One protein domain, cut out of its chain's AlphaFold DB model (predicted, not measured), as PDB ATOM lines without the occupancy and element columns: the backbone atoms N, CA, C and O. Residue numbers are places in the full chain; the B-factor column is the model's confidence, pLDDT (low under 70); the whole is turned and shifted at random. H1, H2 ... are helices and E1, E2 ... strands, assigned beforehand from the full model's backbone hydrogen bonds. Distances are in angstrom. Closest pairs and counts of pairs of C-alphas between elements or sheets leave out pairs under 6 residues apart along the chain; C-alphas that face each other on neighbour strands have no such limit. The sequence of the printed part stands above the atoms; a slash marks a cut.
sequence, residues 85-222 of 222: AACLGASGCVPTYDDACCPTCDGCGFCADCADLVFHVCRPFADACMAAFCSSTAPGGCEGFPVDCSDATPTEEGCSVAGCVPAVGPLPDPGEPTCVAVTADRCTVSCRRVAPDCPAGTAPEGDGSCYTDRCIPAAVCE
ATOM      1  N   ALA A  85     223.919 147.929 153.383       86.81
ATOM      2  CA  ALA A  85     224.352 148.576 152.144       86.81
ATOM      3  C   ALA A  85     223.557 148.076 150.926       86.81
ATOM      4  O   ALA A  85     223.152 148.868 150.071       86.81
ATOM      5  N   ALA A  86     223.279 146.771 150.860       86.25
ATOM      6  CA  ALA A  86     222.470 146.191 149.792       86.25
ATOM      7  C   ALA A  86     221.021 146.702 149.837       86.25
ATOM      8  O   ALA A  86     220.438 146.992 148.792       86.25
ATOM      9  N   CYS A  87     220.473 146.890 151.039       88.69
ATOM     10  CA  CYS A  87     219.149 147.453 151.261       88.69
ATOM     11  C   CYS A  87     219.029 148.869 150.691       88.69
ATOM     12  O   CYS A  87     218.085 149.164 149.963       88.69
ATOM     13  N   LEU A  88     220.020 149.725 150.959       86.88
ATOM     14  CA  LEU A  88     220.079 151.092 150.433       86.88
ATOM     15  C   LEU A  88     220.182 151.142 148.901       86.88
ATOM     16  O   LEU A  88     219.751 152.114 148.283       86.88
ATOM     17  N   GLY A  89     220.765 150.112 148.283       83.69
ATOM     18  CA  GLY A  89     220.852 149.984 146.826       83.69
ATOM     19  C   GLY A  89     219.602 149.401 146.170       83.69
ATOM     20  O   GLY A  89     219.430 149.532 144.956       83.69
ATOM     21  N   ALA A  90     218.729 148.754 146.944       86.25
ATOM     22  CA  ALA A  90     217.553 148.071 146.433       86.25
ATOM     23  C   ALA A  90     216.350 149.019 146.335       86.25
ATOM     24  O   ALA A  90     215.880 149.604 147.310       86.25
ATOM     25  N   SER A  91     215.805 149.155 145.126       85.00
ATOM     26  CA  SER A  91     214.631 149.995 144.895       85.00
ATOM     27  C   SER A  91     213.414 149.457 145.646       85.00
ATOM     28  O   SER A  91     212.999 148.325 145.409       85.00
ATOM     29  N   GLY A  92     212.794 150.296 146.475       85.31
ATOM     30  CA  GLY A  92     211.597 149.926 147.236       85.31
ATOM     31  C   GLY A  92     211.889 149.252 148.577       85.31
ATOM     32  O   GLY A  92     210.931 148.896 149.263       85.31
ATOM     33  N   CYS A  93     213.159 149.132 148.964       88.94
ATOM     34  CA  CYS A  93     213.577 148.677 150.282       88.94
ATOM     35  C   CYS A  93     214.079 149.846 151.142       88.94
ATOM     36  O   CYS A  93     214.567 150.848 150.620       88.94
ATOM     37  N   VAL A  94     213.936 149.727 152.462       88.94
ATOM     38  CA  VAL A  94     214.372 150.725 153.445       88.94
ATOM     39  C   VAL A  94     215.008 149.997 154.632       88.94
ATOM     40  O   VAL A  94     214.371 149.095 155.190       88.94
ATOM     41  N   PRO A  95     216.245 150.355 155.026       89.88
ATOM     42  CA  PRO A  95     216.870 149.776 156.203       89.88
ATOM     43  C   PRO A  95     216.193 150.313 157.462       89.88
ATOM     44  O   PRO A  95     215.924 151.514 157.581       89.88
ATOM     45  N   THR A  96     215.938 149.420 158.409       89.75
ATOM     46  CA  THR A  96     215.483 149.787 159.742       89.75
ATOM     47  C   THR A  96     216.521 149.408 160.787       89.75
ATOM     48  O   THR A  96     217.313 148.479 160.618       89.75
ATOM     49  N   TYR A  97     216.518 150.175 161.865       88.19
ATOM     50  CA  TYR A  97     217.490 150.143 162.937       88.19
ATOM     51  C   TYR A  97     216.754 149.946 164.250       88.19
ATOM     52  O   TYR A  97     215.710 150.568 164.485       88.19
ATOM     53  N   ASP A  98     217.303 149.088 165.089       85.50
ATOM     54  CA  ASP A  98     216.822 148.859 166.444       85.50
ATOM     55  C   ASP A  98     218.002 148.975 167.402       85.50
ATOM     56  O   ASP A  98     219.166 148.919 166.996       85.50
ATOM     57  N   ASP A  99     217.692 149.209 168.664       80.38
ATOM     58  CA  ASP A  99     218.703 149.346 169.694       80.38
ATOM     59  C   ASP A  99     219.284 147.964 170.046       80.38
ATOM     60  O   ASP A  99     218.546 147.069 170.456       80.38
ATOM     61  N   ALA A 100     220.592 147.761 169.891       80.00
ATOM     62  CA  ALA A 100     221.246 146.492 170.204       80.00
ATOM     63  C   ALA A 100     221.279 146.199 171.708       80.00
ATOM     64  O   ALA A 100     221.187 145.038 172.119       80.00
ATOM     65  N   CYS A 101     221.390 147.238 172.539       76.69
ATOM     66  CA  CYS A 101     221.289 147.103 173.985       76.69
ATOM     67  C   CYS A 101     219.865 146.688 174.387       76.69
ATOM     68  O   CYS A 101     219.686 145.974 175.379       76.69
ATOM     69  N   CYS A 102     218.857 147.175 173.655       74.12
ATOM     70  CA  CYS A 102     217.451 147.132 174.058       74.12
ATOM     71  C   CYS A 102     216.530 146.880 172.860       74.12
ATOM     72  O   CYS A 102     215.711 147.746 172.528       74.12
ATOM     73  N   PRO A 103     216.637 145.702 172.218       72.94
ATOM     74  CA  PRO A 103     215.914 145.440 170.988       72.94
ATOM     75  C   PRO A 103     214.416 145.457 171.266       72.94
ATOM     76  O   PRO A 103     213.850 144.555 171.900       72.94
ATOM     77  N   THR A 104     213.762 146.512 170.784       68.44
ATOM     78  CA  THR A 104     212.318 146.701 170.919       68.44
ATOM     79  C   THR A 104     211.588 145.632 170.110       68.44
ATOM     80  O   THR A 104     210.491 145.202 170.475       68.44
ATOM     81  N   CYS A 105     212.219 145.157 169.036       69.75
ATOM     82  CA  CYS A 105     211.709 144.097 168.186       69.75
ATOM     83  C   CYS A 105     211.830 142.685 168.779       69.75
ATOM     84  O   CYS A 105     211.096 141.802 168.336       69.75
ATOM     85  N   ASP A 106     212.648 142.478 169.819       67.75
ATOM     86  CA  ASP A 106     212.817 141.170 170.478       67.75
ATOM     87  C   ASP A 106     212.088 141.065 171.832       67.75
ATOM     88  O   ASP A 106     212.194 140.062 172.541       67.75
ATOM     89  N   GLY A 107     211.304 142.085 172.207       61.97
ATOM     90  CA  GLY A 107     210.463 142.066 173.412       61.97
ATOM     91  C   GLY A 107     211.232 142.174 174.735       61.97
ATOM     92  O   GLY A 107     210.646 141.996 175.808       61.97
ATOM     93  N   CYS A 108     212.526 142.484 174.680       54.41
ATOM     94  CA  CYS A 108     213.363 142.735 175.846       54.41
ATOM     95  C   CYS A 108     213.144 144.182 176.322       54.41
ATOM     96  O   CYS A 108     213.626 145.132 175.719       54.41
ATOM     97  N   GLY A 109     212.346 144.356 177.381       56.50
ATOM     98  CA  GLY A 109     212.002 145.668 177.944       56.50
ATOM     99  C   GLY A 109     213.156 146.454 178.596       56.50
ATOM    100  O   GLY A 109     214.274 145.972 178.728       56.50
ATOM    101  N   PHE A 110     212.800 147.672 179.032       49.59
ATOM    102  CA  PHE A 110     213.547 148.757 179.701       49.59
ATOM    103  C   PHE A 110     215.075 148.636 179.872       49.59
ATOM    104  O   PHE A 110     215.560 148.026 180.827       49.59
ATOM    105  N   CYS A 111     215.805 149.441 179.100       56.84
ATOM    106  CA  CYS A 111     217.093 149.988 179.513       56.84
ATOM    107  C   CYS A 111     216.959 151.484 179.777       56.84
ATOM    108  O   CYS A 111     216.229 152.189 179.085       56.84
ATOM    109  N   ALA A 112     217.675 151.959 180.784       53.12
ATOM    110  CA  ALA A 112     217.748 153.365 181.141       53.12
ATOM    111  C   ALA A 112     219.173 153.848 180.881       53.12
ATOM    112  O   ALA A 112     219.905 154.061 181.828       53.12
ATOM    113  N   ASP A 113     219.722 153.776 179.671       58.03
ATOM    114  CA  ASP A 113     219.983 154.992 178.879       58.03
ATOM    115  C   ASP A 113     220.962 154.641 177.723       58.03
ATOM    116  O   ASP A 113     221.799 155.456 177.338       58.03
ATOM    117  N   CYS A 114     220.940 153.395 177.226       65.06
ATOM    118  CA  CYS A 114     221.744 153.009 176.060       65.06
ATOM    119  C   CYS A 114     221.004 153.427 174.783       65.06
ATOM    120  O   CYS A 114     219.782 153.319 174.725       65.06
ATOM    121  N   ALA A 115     221.754 153.958 173.821       66.56
ATOM    122  CA  ALA A 115     221.304 154.215 172.464       66.56
ATOM    123  C   ALA A 115     222.366 153.630 171.528       66.56
ATOM    124  O   ALA A 115     223.285 154.346 171.121       66.56
ATOM    125  N   ASP A 116     222.267 152.329 171.255       78.19
ATOM    126  CA  ASP A 116     223.140 151.635 170.304       78.19
ATOM    127  C   ASP A 116     222.337 151.196 169.081       78.19
ATOM    128  O   ASP A 116     221.848 150.074 168.986       78.19
ATOM    129  N   LEU A 117     222.116 152.135 168.163       79.94
ATOM    130  CA  LEU A 117     221.303 151.885 166.979       79.94
ATOM    131  C   LEU A 117     222.103 151.084 165.953       79.94
ATOM    132  O   LEU A 117     222.985 151.621 165.283       79.94
ATOM    133  N   VAL A 118     221.720 149.823 165.770       86.38
ATOM    134  CA  VAL A 118     222.315 148.919 164.782       86.38
ATOM    135  C   VAL A 118     221.308 148.566 163.700       86.38
ATOM    136  O   VAL A 118     220.093 148.636 163.903       86.38
ATOM    137  N   PHE A 119     221.804 148.183 162.524       89.44
ATOM    138  CA  PHE A 119     220.951 147.640 161.474       89.44
ATOM    139  C   PHE A 119     220.201 146.410 161.999       89.44
ATOM    140  O   PHE A 119     220.814 145.448 162.462       89.44
ATOM    141  N   HIS A 120     218.873 146.447 161.922       88.00
ATOM    142  CA  HIS A 120     218.011 145.368 162.388       88.00
ATOM    143  C   HIS A 120     217.532 144.510 161.217       88.00
ATOM    144  O   HIS A 120     217.736 143.297 161.198       88.00
ATOM    145  N   VAL A 121     216.885 145.133 160.230       88.25
ATOM    146  CA  VAL A 121     216.333 144.427 159.071       88.25
ATOM    147  C   VAL A 121     216.090 145.388 157.914       88.25
ATOM    148  O   VAL A 121     215.812 146.572 158.097       88.25
ATOM    149  N   CYS A 122     216.166 144.870 156.695       89.81
ATOM    150  CA  CYS A 122     215.761 145.589 155.501       89.81
ATOM    151  C   CYS A 122     214.313 145.240 155.142       89.81
ATOM    152  O   CYS A 122     213.949 144.072 155.071       89.81
ATOM    153  N   ARG A 123     213.463 146.244 154.914       88.56
ATOM    154  CA  ARG A 123     212.015 146.046 154.729       88.56
ATOM    155  C   ARG A 123     211.506 146.718 153.461       88.56
ATOM    156  O   ARG A 123     212.108 147.696 153.017       88.56
ATOM    157  N   PRO A 124     210.361 146.287 152.910       88.06
ATOM    158  CA  PRO A 124     209.659 147.054 151.894       88.06
ATOM    159  C   PRO A 124     209.294 148.449 152.412       88.06
ATOM    160  O   PRO A 124     208.892 148.615 153.564       88.06
ATOM    161  N   PHE A 125     209.352 149.453 151.539       84.81
ATOM    162  CA  PHE A 125     209.044 150.848 151.869       84.81
ATOM    163  C   PHE A 125     207.689 151.018 152.569       84.81
ATOM    164  O   PHE A 125     207.560 151.806 153.503       84.81
ATOM    165  N   ALA A 126     206.666 150.279 152.130       81.19
ATOM    166  CA  ALA A 126     205.337 150.366 152.727       81.19
ATOM    167  C   ALA A 126     205.321 149.948 154.202       81.19
ATOM    168  O   ALA A 126     204.630 150.575 155.003       81.19
ATOM    169  N   ASP A 127     206.128 148.956 154.561       81.31
ATOM    170  CA  ASP A 127     206.193 148.441 155.922       81.31
ATOM    171  C   ASP A 127     207.091 149.322 156.797       81.31
ATOM    172  O   ASP A 127     206.739 149.618 157.935       81.31
ATOM    173  N   ALA A 128     208.210 149.809 156.254       82.81
ATOM    174  CA  ALA A 128     209.149 150.653 156.994       82.81
ATOM    175  C   ALA A 128     208.641 152.088 157.226       82.81
ATOM    176  O   ALA A 128     208.878 152.661 158.283       82.81
ATOM    177  N   CYS A 129     207.963 152.680 156.237       84.31
ATOM    178  CA  CYS A 129     207.670 154.118 156.217       84.31
ATOM    179  C   CYS A 129     206.189 154.467 156.381       84.31
ATOM    180  O   CYS A 129     205.862 155.628 156.632       84.31
ATOM    181  N   MET A 130     205.276 153.505 156.198       75.81
ATOM    182  CA  MET A 130     203.830 153.754 156.285       75.81
ATOM    183  C   MET A 130     203.133 152.973 157.407       75.81
ATOM    184  O   MET A 130     201.990 153.299 157.734       75.81
ATOM    185  N   ALA A 131     203.797 151.990 158.024       72.00
ATOM    186  CA  ALA A 131     203.269 151.223 159.150       72.00
ATOM    187  C   ALA A 131     203.963 151.587 160.474       72.00
ATOM    188  O   ALA A 131     205.075 152.106 160.497       72.00
ATOM    189  N   ALA A 132     203.290 151.314 161.597       65.31
ATOM    190  CA  ALA A 132     203.915 151.384 162.914       65.31
ATOM    191  C   ALA A 132     204.696 150.087 163.160       65.31
ATOM    192  O   ALA A 132     204.105 149.006 163.136       65.31
ATOM    193  N   PHE A 133     206.002 150.198 163.400       69.56
ATOM    194  CA  PHE A 133     206.885 149.058 163.640       69.56
ATOM    195  C   PHE A 133     207.783 149.296 164.859       69.56
ATOM    196  O   PHE A 133     207.907 150.421 165.338       69.56
ATOM    197  N   CYS A 134     208.387 148.222 165.367       74.62
ATOM    198  CA  CYS A 134     209.265 148.239 166.542       74.62
ATOM    199  C   CYS A 134     210.667 148.815 166.272       74.62
ATOM    200  O   CYS A 134     211.413 149.021 167.215       74.62
ATOM    201  N   SER A 135     211.010 149.097 165.011       79.69
ATOM    202  CA  SER A 135     212.304 149.646 164.590       79.69
ATOM    203  C   SER A 135     212.150 151.060 164.030       79.69
ATOM    204  O   SER A 135     211.090 151.425 163.520       79.69
ATOM    205  N   SER A 136     213.231 151.831 164.044       82.44
ATOM    206  CA  SER A 136     213.308 153.170 163.455       82.44
ATOM    207  C   SER A 136     213.961 153.148 162.071       82.44
ATOM    208  O   SER A 136     214.717 152.241 161.746       82.44
ATOM    209  N   THR A 137     213.692 154.141 161.228       87.31
ATOM    210  CA  THR A 137     214.451 154.360 159.985       87.31
ATOM    211  C   THR A 137     215.463 155.479 160.194       87.31
ATOM    212  O   THR A 137     215.159 156.452 160.888       87.31
ATOM    213  N   ALA A 138     216.622 155.396 159.537       83.19
ATOM    214  CA  ALA A 138     217.576 156.502 159.501       83.19
ATOM    215  C   ALA A 138     216.925 157.800 158.970       83.19
ATOM    216  O   ALA A 138     216.011 157.731 158.131       83.19
ATOM    217  N   PRO A 139     217.388 158.990 159.401       79.06
ATOM    218  CA  PRO A 139     216.977 160.255 158.798       79.06
ATOM    219  C   PRO A 139     217.176 160.226 157.279       79.06
ATOM    220  O   PRO A 139     218.232 159.829 156.794       79.06
ATOM    221  N   GLY A 140     216.149 160.616 156.521       78.75
ATOM    222  CA  GLY A 140     216.169 160.551 155.058       78.75
ATOM    223  C   GLY A 140     215.896 159.164 154.456       78.75
ATOM    224  O   GLY A 140     215.633 159.079 153.258       78.75
ATOM    225  N   GLY A 141     215.849 158.088 155.254       80.88
ATOM    226  CA  GLY A 141     215.613 156.717 154.774       80.88
ATOM    227  C   GLY A 141     214.270 156.543 154.053       80.88
ATOM    228  O   GLY A 141     214.206 155.923 152.994       80.88
ATOM    229  N   CYS A 142     213.209 157.180 154.555       84.06
ATOM    230  CA  CYS A 142     211.901 157.222 153.886       84.06
ATOM    231  C   CYS A 142     211.786 158.302 152.799       84.06
ATOM    232  O   CYS A 142     210.795 158.357 152.071       84.06
ATOM    233  N   GLU A 143     212.779 159.177 152.687       83.06
ATOM    234  CA  GLU A 143     212.813 160.277 151.720       83.06
ATOM    235  C   GLU A 143     213.725 159.945 150.526       83.06
ATOM    236  O   GLU A 143     213.688 160.639 149.511       83.06
ATOM    237  N   GLY A 144     214.497 158.854 150.619       71.75
ATOM    238  CA  GLY A 144     215.399 158.372 149.576       71.75
ATOM    239  C   GLY A 144     216.714 159.149 149.481       71.75
ATOM    240  O   GLY A 144     217.358 159.120 148.432       71.75
ATOM    241  N   PHE A 145     217.109 159.857 150.541       69.12
ATOM    242  CA  PHE A 145     218.358 160.619 150.583       69.12
ATOM    243  C   PHE A 145     219.357 159.988 151.558       69.12
ATOM    244  O   PHE A 145     218.941 159.402 152.558       69.12
ATOM    245  N   PRO A 146     220.672 160.104 151.288       74.06
ATOM    246  CA  PRO A 146     221.689 159.647 152.224       74.06
ATOM    247  C   PRO A 146     221.600 160.437 153.533       74.06
ATOM    248  O   PRO A 146     221.367 161.649 153.518       74.06
ATOM    249  N   VAL A 147     221.819 159.747 154.649       86.50
ATOM    250  CA  VAL A 147     221.865 160.360 155.979       86.50
ATOM    251  C   VAL A 147     223.053 161.326 156.093       86.50
ATOM    252  O   VAL A 147     224.129 161.085 155.540       86.50
ATOM    253  N   ASP A 148     222.863 162.432 156.812       88.69
ATOM    254  CA  ASP A 148     223.951 163.340 157.178       88.69
ATOM    255  C   ASP A 148     224.599 162.877 158.490       88.69
ATOM    256  O   ASP A 148     223.972 162.896 159.548       88.69
ATOM    257  N   CYS A 149     225.865 162.465 158.410       91.56
ATOM    258  CA  CYS A 149     226.653 161.998 159.554       91.56
ATOM    259  C   CYS A 149     227.604 163.064 160.116       91.56
ATOM    260  O   CYS A 149     228.472 162.731 160.917       91.56
ATOM    261  N   SER A 150     227.502 164.328 159.691       88.88
ATOM    262  CA  SER A 150     228.421 165.385 160.140       88.88
ATOM    263  C   SER A 150     228.341 165.669 161.645       88.88
ATOM    264  O   SER A 150     229.366 165.969 162.257       88.88
ATOM    265  N   ASP A 151     227.159 165.493 162.238       87.31
ATOM    266  CA  ASP A 151     226.916 165.616 163.681       87.31
ATOM    267  C   ASP A 151     226.939 164.255 164.414       87.31
ATOM    268  O   ASP A 151     226.706 164.193 165.623       87.31
ATOM    269  N   ALA A 152     227.212 163.153 163.704       90.62
ATOM    270  CA  ALA A 152     227.264 161.822 164.298       90.62
ATOM    271  C   ALA A 152     228.567 161.619 165.084       90.62
ATOM    272  O   ALA A 152     229.669 161.886 164.602       90.62
ATOM    273  N   THR A 153     228.442 161.099 166.302       90.44
ATOM    274  CA  THR A 153     229.567 160.841 167.205       90.44
ATOM    275  C   THR A 153     229.842 159.342 167.294       90.44
ATOM    276  O   THR A 153     228.887 158.594 167.527       90.44
ATOM    277  N   PRO A 154     231.106 158.892 167.166       89.19
ATOM    278  CA  PRO A 154     231.461 157.499 167.415       89.19
ATOM    279  C   PRO A 154     231.096 157.090 168.844       89.19
ATOM    280  O   PRO A 154     231.340 157.844 169.790       89.19
ATOM    281  N   THR A 155     230.529 155.900 168.992       84.38
ATOM    282  CA  THR A 155     230.268 155.246 170.280       84.38
ATOM    283  C   THR A 155     231.155 154.003 170.405       84.38
ATOM    284  O   THR A 155     231.953 153.712 169.513       84.38
ATOM    285  N   GLU A 156     231.070 153.274 171.520       74.31
ATOM    286  CA  GLU A 156     231.807 152.008 171.670       74.31
ATOM    287  C   GLU A 156     231.319 150.925 170.689       74.31
ATOM    288  O   GLU A 156     232.083 150.025 170.343       74.31
ATOM    289  N   GLU A 157     230.078 151.044 170.214       70.94
ATOM    290  CA  GLU A 157     229.377 150.013 169.439       70.94
ATOM    291  C   GLU A 157     229.033 150.463 168.001       70.94
ATOM    292  O   GLU A 157     228.796 149.631 167.128       70.94
ATOM    293  N   GLY A 158     229.119 151.764 167.695       84.62
ATOM    294  CA  GLY A 158     228.782 152.290 166.373       84.62
ATOM    295  C   GLY A 158     228.841 153.815 166.274       84.62
ATOM    296  O   GLY A 158     229.860 154.447 166.568       84.62
ATOM    297  N   CYS A 159     227.745 154.408 165.802       89.94
ATOM    298  CA  CYS A 159     227.563 155.851 165.674       89.94
ATOM    299  C   CYS A 159     226.220 156.268 166.273       89.94
ATOM    300  O   CYS A 159     225.231 155.555 166.163       89.94
ATOM    301  N   SER A 160     226.162 157.469 166.847       87.62
ATOM    302  CA  SER A 160     224.950 157.984 167.505       87.62
ATOM    303  C   SER A 160     223.769 158.288 166.570       87.62
ATOM    304  O   SER A 160     222.685 158.628 167.043       87.62
ATOM    305  N   VAL A 161     223.961 158.193 165.252       88.81
ATOM    306  CA  VAL A 161     222.941 158.453 164.231       88.81
ATOM    307  C   VAL A 161     222.759 157.194 163.387       88.81
ATOM    308  O   VAL A 161     223.716 156.703 162.791       88.81
ATOM    309  N   ALA A 162     221.523 156.697 163.309       88.69
ATOM    310  CA  ALA A 162     221.169 155.555 162.469       88.69
ATOM    311  C   ALA A 162     221.533 155.795 160.995       88.69
ATOM    312  O   ALA A 162     221.319 156.888 160.466       88.69
ATOM    313  N   GLY A 163     222.062 154.768 160.327       88.94
ATOM    314  CA  GLY A 163     222.586 154.850 158.958       88.94
ATOM    315  C   GLY A 163     224.004 155.414 158.844       88.94
ATOM    316  O   GLY A 163     224.533 155.532 157.735       88.94
ATOM    317  N   CYS A 164     224.632 155.756 159.970       92.25
ATOM    318  CA  CYS A 164     226.048 156.085 160.043       92.25
ATOM    319  C   CYS A 164     226.825 154.928 160.673       92.25
ATOM    320  O   CYS A 164     226.358 154.301 161.621       92.25
ATOM    321  N   VAL A 165     228.042 154.687 160.191       92.12
ATOM    322  CA  VAL A 165     228.938 153.643 160.709       92.12
ATOM    323  C   VAL A 165     230.323 154.214 161.009       92.12
ATOM    324  O   VAL A 165     230.747 155.173 160.351       92.12
ATOM    325  N   PRO A 166     231.050 153.660 161.997       93.75
ATOM    326  CA  PRO A 166     232.385 154.129 162.330       93.75
ATOM    327  C   PRO A 166     233.381 153.714 161.242       93.75
ATOM    328  O   PRO A 166     233.568 152.531 160.970       93.75
ATOM    329  N   ALA A 167     234.057 154.687 160.640       94.38
ATOM    330  CA  ALA A 167     235.152 154.467 159.707       94.38
ATOM    331  C   ALA A 167     236.494 154.838 160.341       94.38
ATOM    332  O   ALA A 167     236.607 155.848 161.035       94.38
ATOM    333  N   VAL A 168     237.526 154.054 160.045       95.38
ATOM    334  CA  VAL A 168     238.918 154.313 160.446       95.38
ATOM    335  C   VAL A 168     239.833 154.345 159.225       95.38
ATOM    336  O   VAL A 168     239.454 153.916 158.134       95.38
ATOM    337  N   GLY A 169     241.045 154.864 159.393       95.56
ATOM    338  CA  GLY A 169     242.103 154.743 158.398       95.56
ATOM    339  C   GLY A 169     242.673 153.317 158.309       95.56
ATOM    340  O   GLY A 169     242.432 152.480 159.184       95.56
ATOM    341  N   PRO A 170     243.452 153.021 157.259       94.31
ATOM    342  CA  PRO A 170     244.122 151.738 157.102       94.31
ATOM    343  C   PRO A 170     245.355 151.602 158.005       94.31
ATOM    344  O   PRO A 170     245.910 152.574 158.518       94.31
ATOM    345  N   LEU A 171     245.821 150.365 158.178       94.44
ATOM    346  CA  LEU A 171     247.043 150.061 158.920       94.44
ATOM    347  C   LEU A 171     248.287 150.659 158.234       94.44
ATOM    348  O   LEU A 171     248.328 150.781 157.007       94.44
ATOM    349  N   PRO A 172     249.345 150.993 159.002       94.00
ATOM    350  CA  PRO A 172     249.555 150.710 160.431       94.00
ATOM    351  C   PRO A 172     249.019 151.766 161.412       94.00
ATOM    352  O   PRO A 172     249.124 151.549 162.616       94.00
ATOM    353  N   ASP A 173     248.486 152.890 160.932       91.88
ATOM    354  CA  ASP A 173     248.050 154.013 161.771       91.88
ATOM    355  C   ASP A 173     246.595 154.394 161.442       91.88
ATOM    356  O   ASP A 173     246.355 155.298 160.642       91.88
ATOM    357  N   PRO A 174     245.614 153.666 162.006       90.50
ATOM    358  CA  PRO A 174     244.208 153.822 161.641       90.50
ATOM    359  C   PRO A 174     243.564 155.118 162.162       90.50
ATOM    360  O   PRO A 174     242.492 155.492 161.692       90.50
ATOM    361  N   GLY A 175     244.198 155.821 163.106       92.31
ATOM    362  CA  GLY A 175     243.625 157.017 163.726       92.31
ATOM    363  C   GLY A 175     242.360 156.752 164.556       92.31
ATOM    364  O   GLY A 175     242.024 155.612 164.877       92.31
ATOM    365  N   GLU A 176     241.681 157.835 164.942       92.12
ATOM    366  CA  GLU A 176     240.406 157.785 165.668       92.12
ATOM    367  C   GLU A 176     239.226 157.558 164.704       92.12
ATOM    368  O   GLU A 176     239.251 158.064 163.576       92.12
ATOM    369  N   PRO A 177     238.181 156.820 165.124       92.44
ATOM    370  CA  PRO A 177     237.019 156.571 164.282       92.44
ATOM    371  C   PRO A 177     236.262 157.863 163.967       92.44
ATOM    372  O   PRO A 177     236.144 158.761 164.797       92.44
ATOM    373  N   THR A 178     235.713 157.946 162.759       94.88
ATOM    374  CA  THR A 178     234.812 159.020 162.319       94.88
ATOM    375  C   THR A 178     233.557 158.407 161.714       94.88
ATOM    376  O   THR A 178     233.648 157.451 160.947       94.88
ATOM    377  N   CYS A 179     232.384 158.956 162.023       94.38
ATOM    378  CA  CYS A 179     231.124 158.459 161.479       94.38
ATOM    379  C   CYS A 179     230.943 158.853 160.009       94.38
ATOM    380  O   CYS A 179     231.117 160.013 159.630       94.38
ATOM    381  N   VAL A 180     230.571 157.883 159.175       92.94
ATOM    382  CA  VAL A 180     230.270 158.089 157.753       92.94
ATOM    383  C   VAL A 180     228.947 157.436 157.384       92.94
ATOM    384  O   VAL A 180     228.572 156.421 157.962       92.94
ATOM    385  N   ALA A 181     228.254 158.009 156.401       91.69
ATOM    386  CA  ALA A 181     226.996 157.456 155.916       91.69
ATOM    387  C   ALA A 181     227.230 156.129 155.198       91.69
ATOM    388  O   ALA A 181     228.120 156.035 154.338       91.69
ATOM    389  N   VAL A 182     226.390 155.143 155.498       88.81
ATOM    390  CA  VAL A 182     226.278 153.938 154.681       88.81
ATOM    391  C   VAL A 182     225.609 154.326 153.367       88.81
ATOM    392  O   VAL A 182     224.617 155.054 153.331       88.81
ATOM    393  N   THR A 183     226.177 153.873 152.254       87.38
ATOM    394  CA  THR A 183     225.587 154.041 150.924       87.38
ATOM    395  C   THR A 183     225.737 152.745 150.143       87.38
ATOM    396  O   THR A 183     226.643 151.956 150.410       87.38
ATOM    397  N   ALA A 184     224.867 152.539 149.155       82.88
ATOM    398  CA  ALA A 184     224.844 151.323 148.341       82.88
ATOM    399  C   ALA A 184     226.211 150.978 147.727       82.88
ATOM    400  O   ALA A 184     226.630 149.823 147.700       82.88
ATOM    401  N   ASP A 185     226.939 152.001 147.280       84.69
ATOM    402  CA  ASP A 185     228.205 151.812 146.582       84.69
ATOM    403  C   ASP A 185     229.390 151.560 147.530       84.69
ATOM    404  O   ASP A 185     230.459 151.156 147.063       84.69
ATOM    405  N   ARG A 186     229.222 151.745 148.853       86.00
ATOM    406  CA  ARG A 186     230.333 151.714 149.826       86.00
ATOM    407  C   ARG A 186     231.009 150.353 149.975       86.00
ATOM    408  O   ARG A 186     232.171 150.259 150.357       86.00
ATOM    409  N   CYS A 187     230.284 149.302 149.621       84.50
ATOM    410  CA  CYS A 187     230.760 147.922 149.638       84.50
ATOM    411  C   CYS A 187     231.133 147.409 148.241       84.50
ATOM    412  O   CYS A 187     231.547 146.264 148.075       84.50
ATOM    413  N   THR A 188     230.988 148.249 147.213       80.31
ATOM    414  CA  THR A 188     231.247 147.869 145.826       80.31
ATOM    415  C   THR A 188     232.597 148.408 145.373       80.31
ATOM    416  O   THR A 188     232.912 149.588 145.530       80.31
ATOM    417  N   VAL A 189     233.422 147.535 144.790       78.19
ATOM    418  CA  VAL A 189     234.750 147.913 144.300       78.19
ATOM    419  C   VAL A 189     234.959 147.440 142.870       78.19
ATOM    420  O   VAL A 189     235.046 146.250 142.580       78.19
ATOM    421  N   SER A 190     235.105 148.403 141.962       65.94
ATOM    422  CA  SER A 190     235.476 148.171 140.562       65.94
ATOM    423  C   SER A 190     236.909 148.644 140.296       65.94
ATOM    424  O   SER A 190     237.174 149.332 139.311       65.94
ATOM    425  N   CYS A 191     237.859 148.307 141.181       76.81
ATOM    426  CA  CYS A 191     239.215 148.857 141.118       76.81
ATOM    427  C   CYS A 191     240.297 147.843 140.746       76.81
ATOM    428  O   CYS A 191     240.302 146.700 141.186       76.81
ATOM    429  N   ARG A 192     241.284 148.308 139.967       73.31
ATOM    430  CA  ARG A 192     242.537 147.570 139.710       73.31
ATOM    431  C   ARG A 192     243.596 147.772 140.797       73.31
ATOM    432  O   ARG A 192     244.647 147.142 140.729       73.31
ATOM    433  N   ARG A 193     243.374 148.698 141.738       81.44
ATOM    434  CA  ARG A 193     244.291 148.929 142.860       81.44
ATOM    435  C   ARG A 193     244.144 147.811 143.887       81.44
ATOM    436  O   ARG A 193     243.067 147.241 144.034       81.44
ATOM    437  N   VAL A 194     245.242 147.518 144.575       86.31
ATOM    438  CA  VAL A 194     245.239 146.612 145.725       86.31
ATOM    439  C   VAL A 194     244.482 147.296 146.860       86.31
ATOM    440  O   VAL A 194     244.640 148.502 147.054       86.31
ATOM    441  N   ALA A 195     243.640 146.533 147.554       87.44
ATOM    442  CA  ALA A 195     242.917 147.020 148.717       87.44
ATOM    443  C   ALA A 195     243.893 147.403 149.840       87.44
ATOM    444  O   ALA A 195     244.912 146.722 149.992       87.44
ATOM    445  N   PRO A 196     243.616 148.461 150.614       89.81
ATOM    446  CA  PRO A 196     244.416 148.760 151.789       89.81
ATOM    447  C   PRO A 196     244.226 147.689 152.875       89.81
ATOM    448  O   PRO A 196     243.174 147.051 152.962       89.81
ATOM    449  N   ASP A 197     245.245 147.512 153.716       94.31
ATOM    450  CA  ASP A 197     245.164 146.629 154.879       94.31
ATOM    451  C   ASP A 197     244.343 147.303 155.986       94.31
ATOM    452  O   ASP A 197     244.682 148.392 156.456       94.31
ATOM    453  N   CYS A 198     243.275 146.639 156.419       93.62
ATOM    454  CA  CYS A 198     242.350 147.155 157.422       93.62
ATOM    455  C   CYS A 198     242.505 146.450 158.779       93.62
ATOM    456  O   CYS A 198     242.875 145.270 158.824       93.62
ATOM    457  N   PRO A 199     242.218 147.141 159.901       94.38
ATOM    458  CA  PRO A 199     242.104 146.504 161.211       94.38
ATOM    459  C   PRO A 199     241.095 145.345 161.221       94.38
ATOM    460  O   PRO A 199     240.139 145.314 160.442       94.38
ATOM    461  N   ALA A 200     241.282 144.389 162.133       93.06
ATOM    462  CA  ALA A 200     240.373 143.252 162.272       93.06
ATOM    463  C   ALA A 200     238.924 143.711 162.528       93.06
ATOM    464  O   ALA A 200     238.696 144.642 163.294       93.06
ATOM    465  N   GLY A 201     237.955 143.048 161.888       90.12
ATOM    466  CA  GLY A 201     236.533 143.409 161.967       90.12
ATOM    467  C   GLY A 201     236.100 144.527 161.009       90.12
ATOM    468  O   GLY A 201     234.906 144.791 160.889       90.12
ATOM    469  N   THR A 202     237.038 145.142 160.281       92.56
ATOM    470  CA  THR A 202     236.744 146.144 159.249       92.56
ATOM    471  C   THR A 202     237.140 145.656 157.857       92.56
ATOM    472  O   THR A 202     238.011 144.797 157.706       92.56
ATOM    473  N   ALA A 203     236.488 146.200 156.836       92.31
ATOM    474  CA  ALA A 203     236.741 145.942 155.430       92.31
ATOM    475  C   ALA A 203     237.069 147.259 154.709       92.31
ATOM    476  O   ALA A 203     236.560 148.315 155.095       92.31
ATOM    477  N   PRO A 204     237.918 147.215 153.670       92.31
ATOM    478  CA  PRO A 204     238.265 148.397 152.901       92.31
ATOM    479  C   PRO A 204     237.024 148.932 152.187       92.31
ATOM    480  O   PRO A 204     236.390 148.230 151.400       92.31
ATOM    481  N   GLU A 205     236.698 150.188 152.461       92.12
ATOM    482  CA  GLU A 205     235.559 150.873 151.870       92.12
ATOM    483  C   GLU A 205     235.813 151.145 150.384       92.12
ATOM    484  O   GLU A 205     236.868 151.659 149.996       92.12
ATOM    485  N   GLY A 206     234.827 150.809 149.557       90.25
ATOM    486  CA  GLY A 206     234.724 151.236 148.168       90.25
ATOM    487  C   GLY A 206     233.805 152.444 148.016       90.25
ATOM    488  O   GLY A 206     233.124 152.845 148.944       90.25
ATOM    489  N   ASP A 207     233.758 153.042 146.836       86.00
ATOM    490  CA  ASP A 207     232.731 154.026 146.458       86.00
ATOM    491  C   ASP A 207     232.071 153.672 145.114       86.00
ATOM    492  O   ASP A 207     231.592 154.539 144.384       86.00
ATOM    493  N   GLY A 208     232.131 152.395 144.726       83.19
ATOM    494  CA  GLY A 208     231.740 151.913 143.400       83.19
ATOM    495  C   GLY A 208     232.781 152.153 142.308       83.19
ATOM    496  O   GLY A 208     232.768 151.458 141.288       83.19
ATOM    497  N   SER A 209     233.746 153.048 142.531       86.31
ATOM    498  CA  SER A 209     234.837 153.329 141.595       86.31
ATOM    499  C   SER A 209     236.171 152.766 142.086       86.31
ATOM    500  O   SER A 209     236.837 152.026 141.354       86.31
ATOM    501  N   CYS A 210     236.582 153.087 143.314       88.50
ATOM    502  CA  CYS A 210     237.775 152.524 143.942       88.50
ATOM    503  C   CYS A 210     237.714 152.550 145.477       88.50
ATOM    504  O   CYS A 210     236.700 152.914 146.058       88.50
ATOM    505  N   TYR A 211     238.795 152.112 146.124       91.00
ATOM    506  CA  TYR A 211     238.953 152.205 147.570       91.00
ATOM    507  C   TYR A 211     239.120 153.663 148.007       91.00
ATOM    508  O   TYR A 211     239.864 154.411 147.368       91.00
ATOM    509  N   THR A 212     238.460 154.038 149.100       88.50
ATOM    510  CA  THR A 212     238.400 155.420 149.615       88.50
ATOM    511  C   THR A 212     239.445 155.727 150.693       88.50
ATOM    512  O   THR A 212     239.359 156.759 151.358       88.50
ATOM    513  N   ASP A 213     240.429 154.837 150.877       89.69
ATOM    514  CA  ASP A 213     241.417 154.875 151.968       89.69
ATOM    515  C   ASP A 213     240.772 154.888 153.370       89.69
ATOM    516  O   ASP A 213     241.323 155.436 154.325       89.69
ATOM    517  N   ARG A 214     239.596 154.264 153.495       92.81
ATOM    518  CA  ARG A 214     238.900 154.024 154.761       92.81
ATOM    519  C   ARG A 214     238.611 152.546 154.950       92.81
ATOM    520  O   ARG A 214     238.503 151.791 153.984       92.81
ATOM    521  N   CYS A 215     238.433 152.164 156.201       93.75
ATOM    522  CA  CYS A 215     237.956 150.859 156.608       93.75
ATOM    523  C   CYS A 215     236.652 151.039 157.393       93.75
ATOM    524  O   CYS A 215     236.622 151.805 158.357       93.75
ATOM    525  N   ILE A 216     235.590 150.354 156.970       93.06
ATOM    526  CA  ILE A 216     234.259 150.352 157.605       93.06
ATOM    527  C   ILE A 216     233.960 148.968 158.197       93.06
ATOM    528  O   ILE A 216     234.653 148.013 157.839       93.06
ATOM    529  N   PRO A 217     232.975 148.803 159.095       92.19
ATOM    530  CA  PRO A 217     232.686 147.501 159.687       92.19
ATOM    531  C   PRO A 217     232.308 146.482 158.607       92.19
ATOM    532  O   PRO A 217     231.492 146.770 157.734       92.19
ATOM    533  N   ALA A 218     232.899 145.286 158.656       89.31
ATOM    534  CA  ALA A 218     232.707 144.283 157.605       89.31
ATOM    535  C   ALA A 218     231.240 143.835 157.474       89.31
ATOM    536  O   ALA A 218     230.766 143.642 156.358       89.31
ATOM    537  N   ALA A 219     230.518 143.763 158.597       84.81
ATOM    538  CA  ALA A 219     229.107 143.376 158.664       84.81
ATOM    539  C   ALA A 219     228.163 144.308 157.875       84.81
ATOM    540  O   ALA A 219     227.076 143.895 157.496       84.81
ATOM    541  N   VAL A 220     228.577 145.548 157.585       86.56
ATOM    542  CA  VAL A 220     227.794 146.494 156.761       86.56
ATOM    543  C   VAL A 220     227.679 146.011 155.310       86.56
ATOM    544  O   VAL A 220     226.727 146.352 154.606       86.56
ATOM    545  N   CYS A 221     228.665 145.232 154.862       77.94
ATOM    546  CA  CYS A 221     228.804 144.755 153.491       77.94
ATOM    547  C   CYS A 221     228.355 143.301 153.281       77.94
ATOM    548  O   CYS A 221     228.568 142.780 152.182       77.94
ATOM    549  N   GLU A 222     227.800 142.650 154.309       67.75
ATOM    550  CA  GLU A 222     227.311 141.262 154.257       67.75
ATOM    551  C   GLU A 222     225.855 141.144 153.786       67.75
ATOM    552  O   GLU A 222     225.077 142.110 153.955       67.75
TER     553      GLU A 222
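What this domain is: This is residues 85 to 222 of the 222 residues of an uncharacterized protein of Myxococcales bacterium (UniProt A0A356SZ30). Little regular structure here: three two-stranded antiparallel hairpins in long loops, E1-E2 towards one end, E3-E4 packed beside E5-E6 towards the other, H1 bridging from E1 to H3. The 138 printed residues, class mixed, hold 54 in named elements: H1 E1 E2 H2 E3 E4 H3 E5 E6 H4. The whole is compact, radius of gyration of the C-alphas 15.4 A, spans 45 by 34 by 24 A.

Where its parts are: Find E1 at residues 93 to 99, 20.1 A long, from C-alpha 93 (213.577, 148.677, 150.282); E2, 117 to 124, is 19.7 A. Then find H2, 125 to 130; E3, 164 to 167; E4, 178 to 181; E5, 202 to 206; E6, 211 to 217. H1 is 85 to 89, H3 184 to 187; H4, 218 to 221, ends at C-alpha 221 (228.804, 144.755, 153.491).

How they stand to each other: Within hydrogen-bond range are N 96 and O 121 of E1 and E2, 2.9 A, N 165 and O 180 of E3 and E4, 2.9 A, and N 203 and O 216 of E5 and E6, 2.8 A. The closest C-alphas of E1 and H2 are Cys 93 and Phe 125, 5.3 A; of E3 and E6, Ala 167 and Ile 216, 4.7 A. H1 touches H3, closest C-alphas Gly 89 and Ala 184, 4.5 A; it only just touches H4, with 3 pairs within 8 A, closest Ala 85 and Cys 221, 6.0 A. H1 and H2 have every O i to N i+4 pair within range; H3 and H4 are too short for one.

The domain as a whole: The printed part has no cut; the links E1 to E2, H2 to E3 and H3 to E5 are long. Its farthest C-alphas, Phe 110 and Arg 192, are 49.4 A apart. The pLDDT is under 70 at 17 residues, among them 104 to 115.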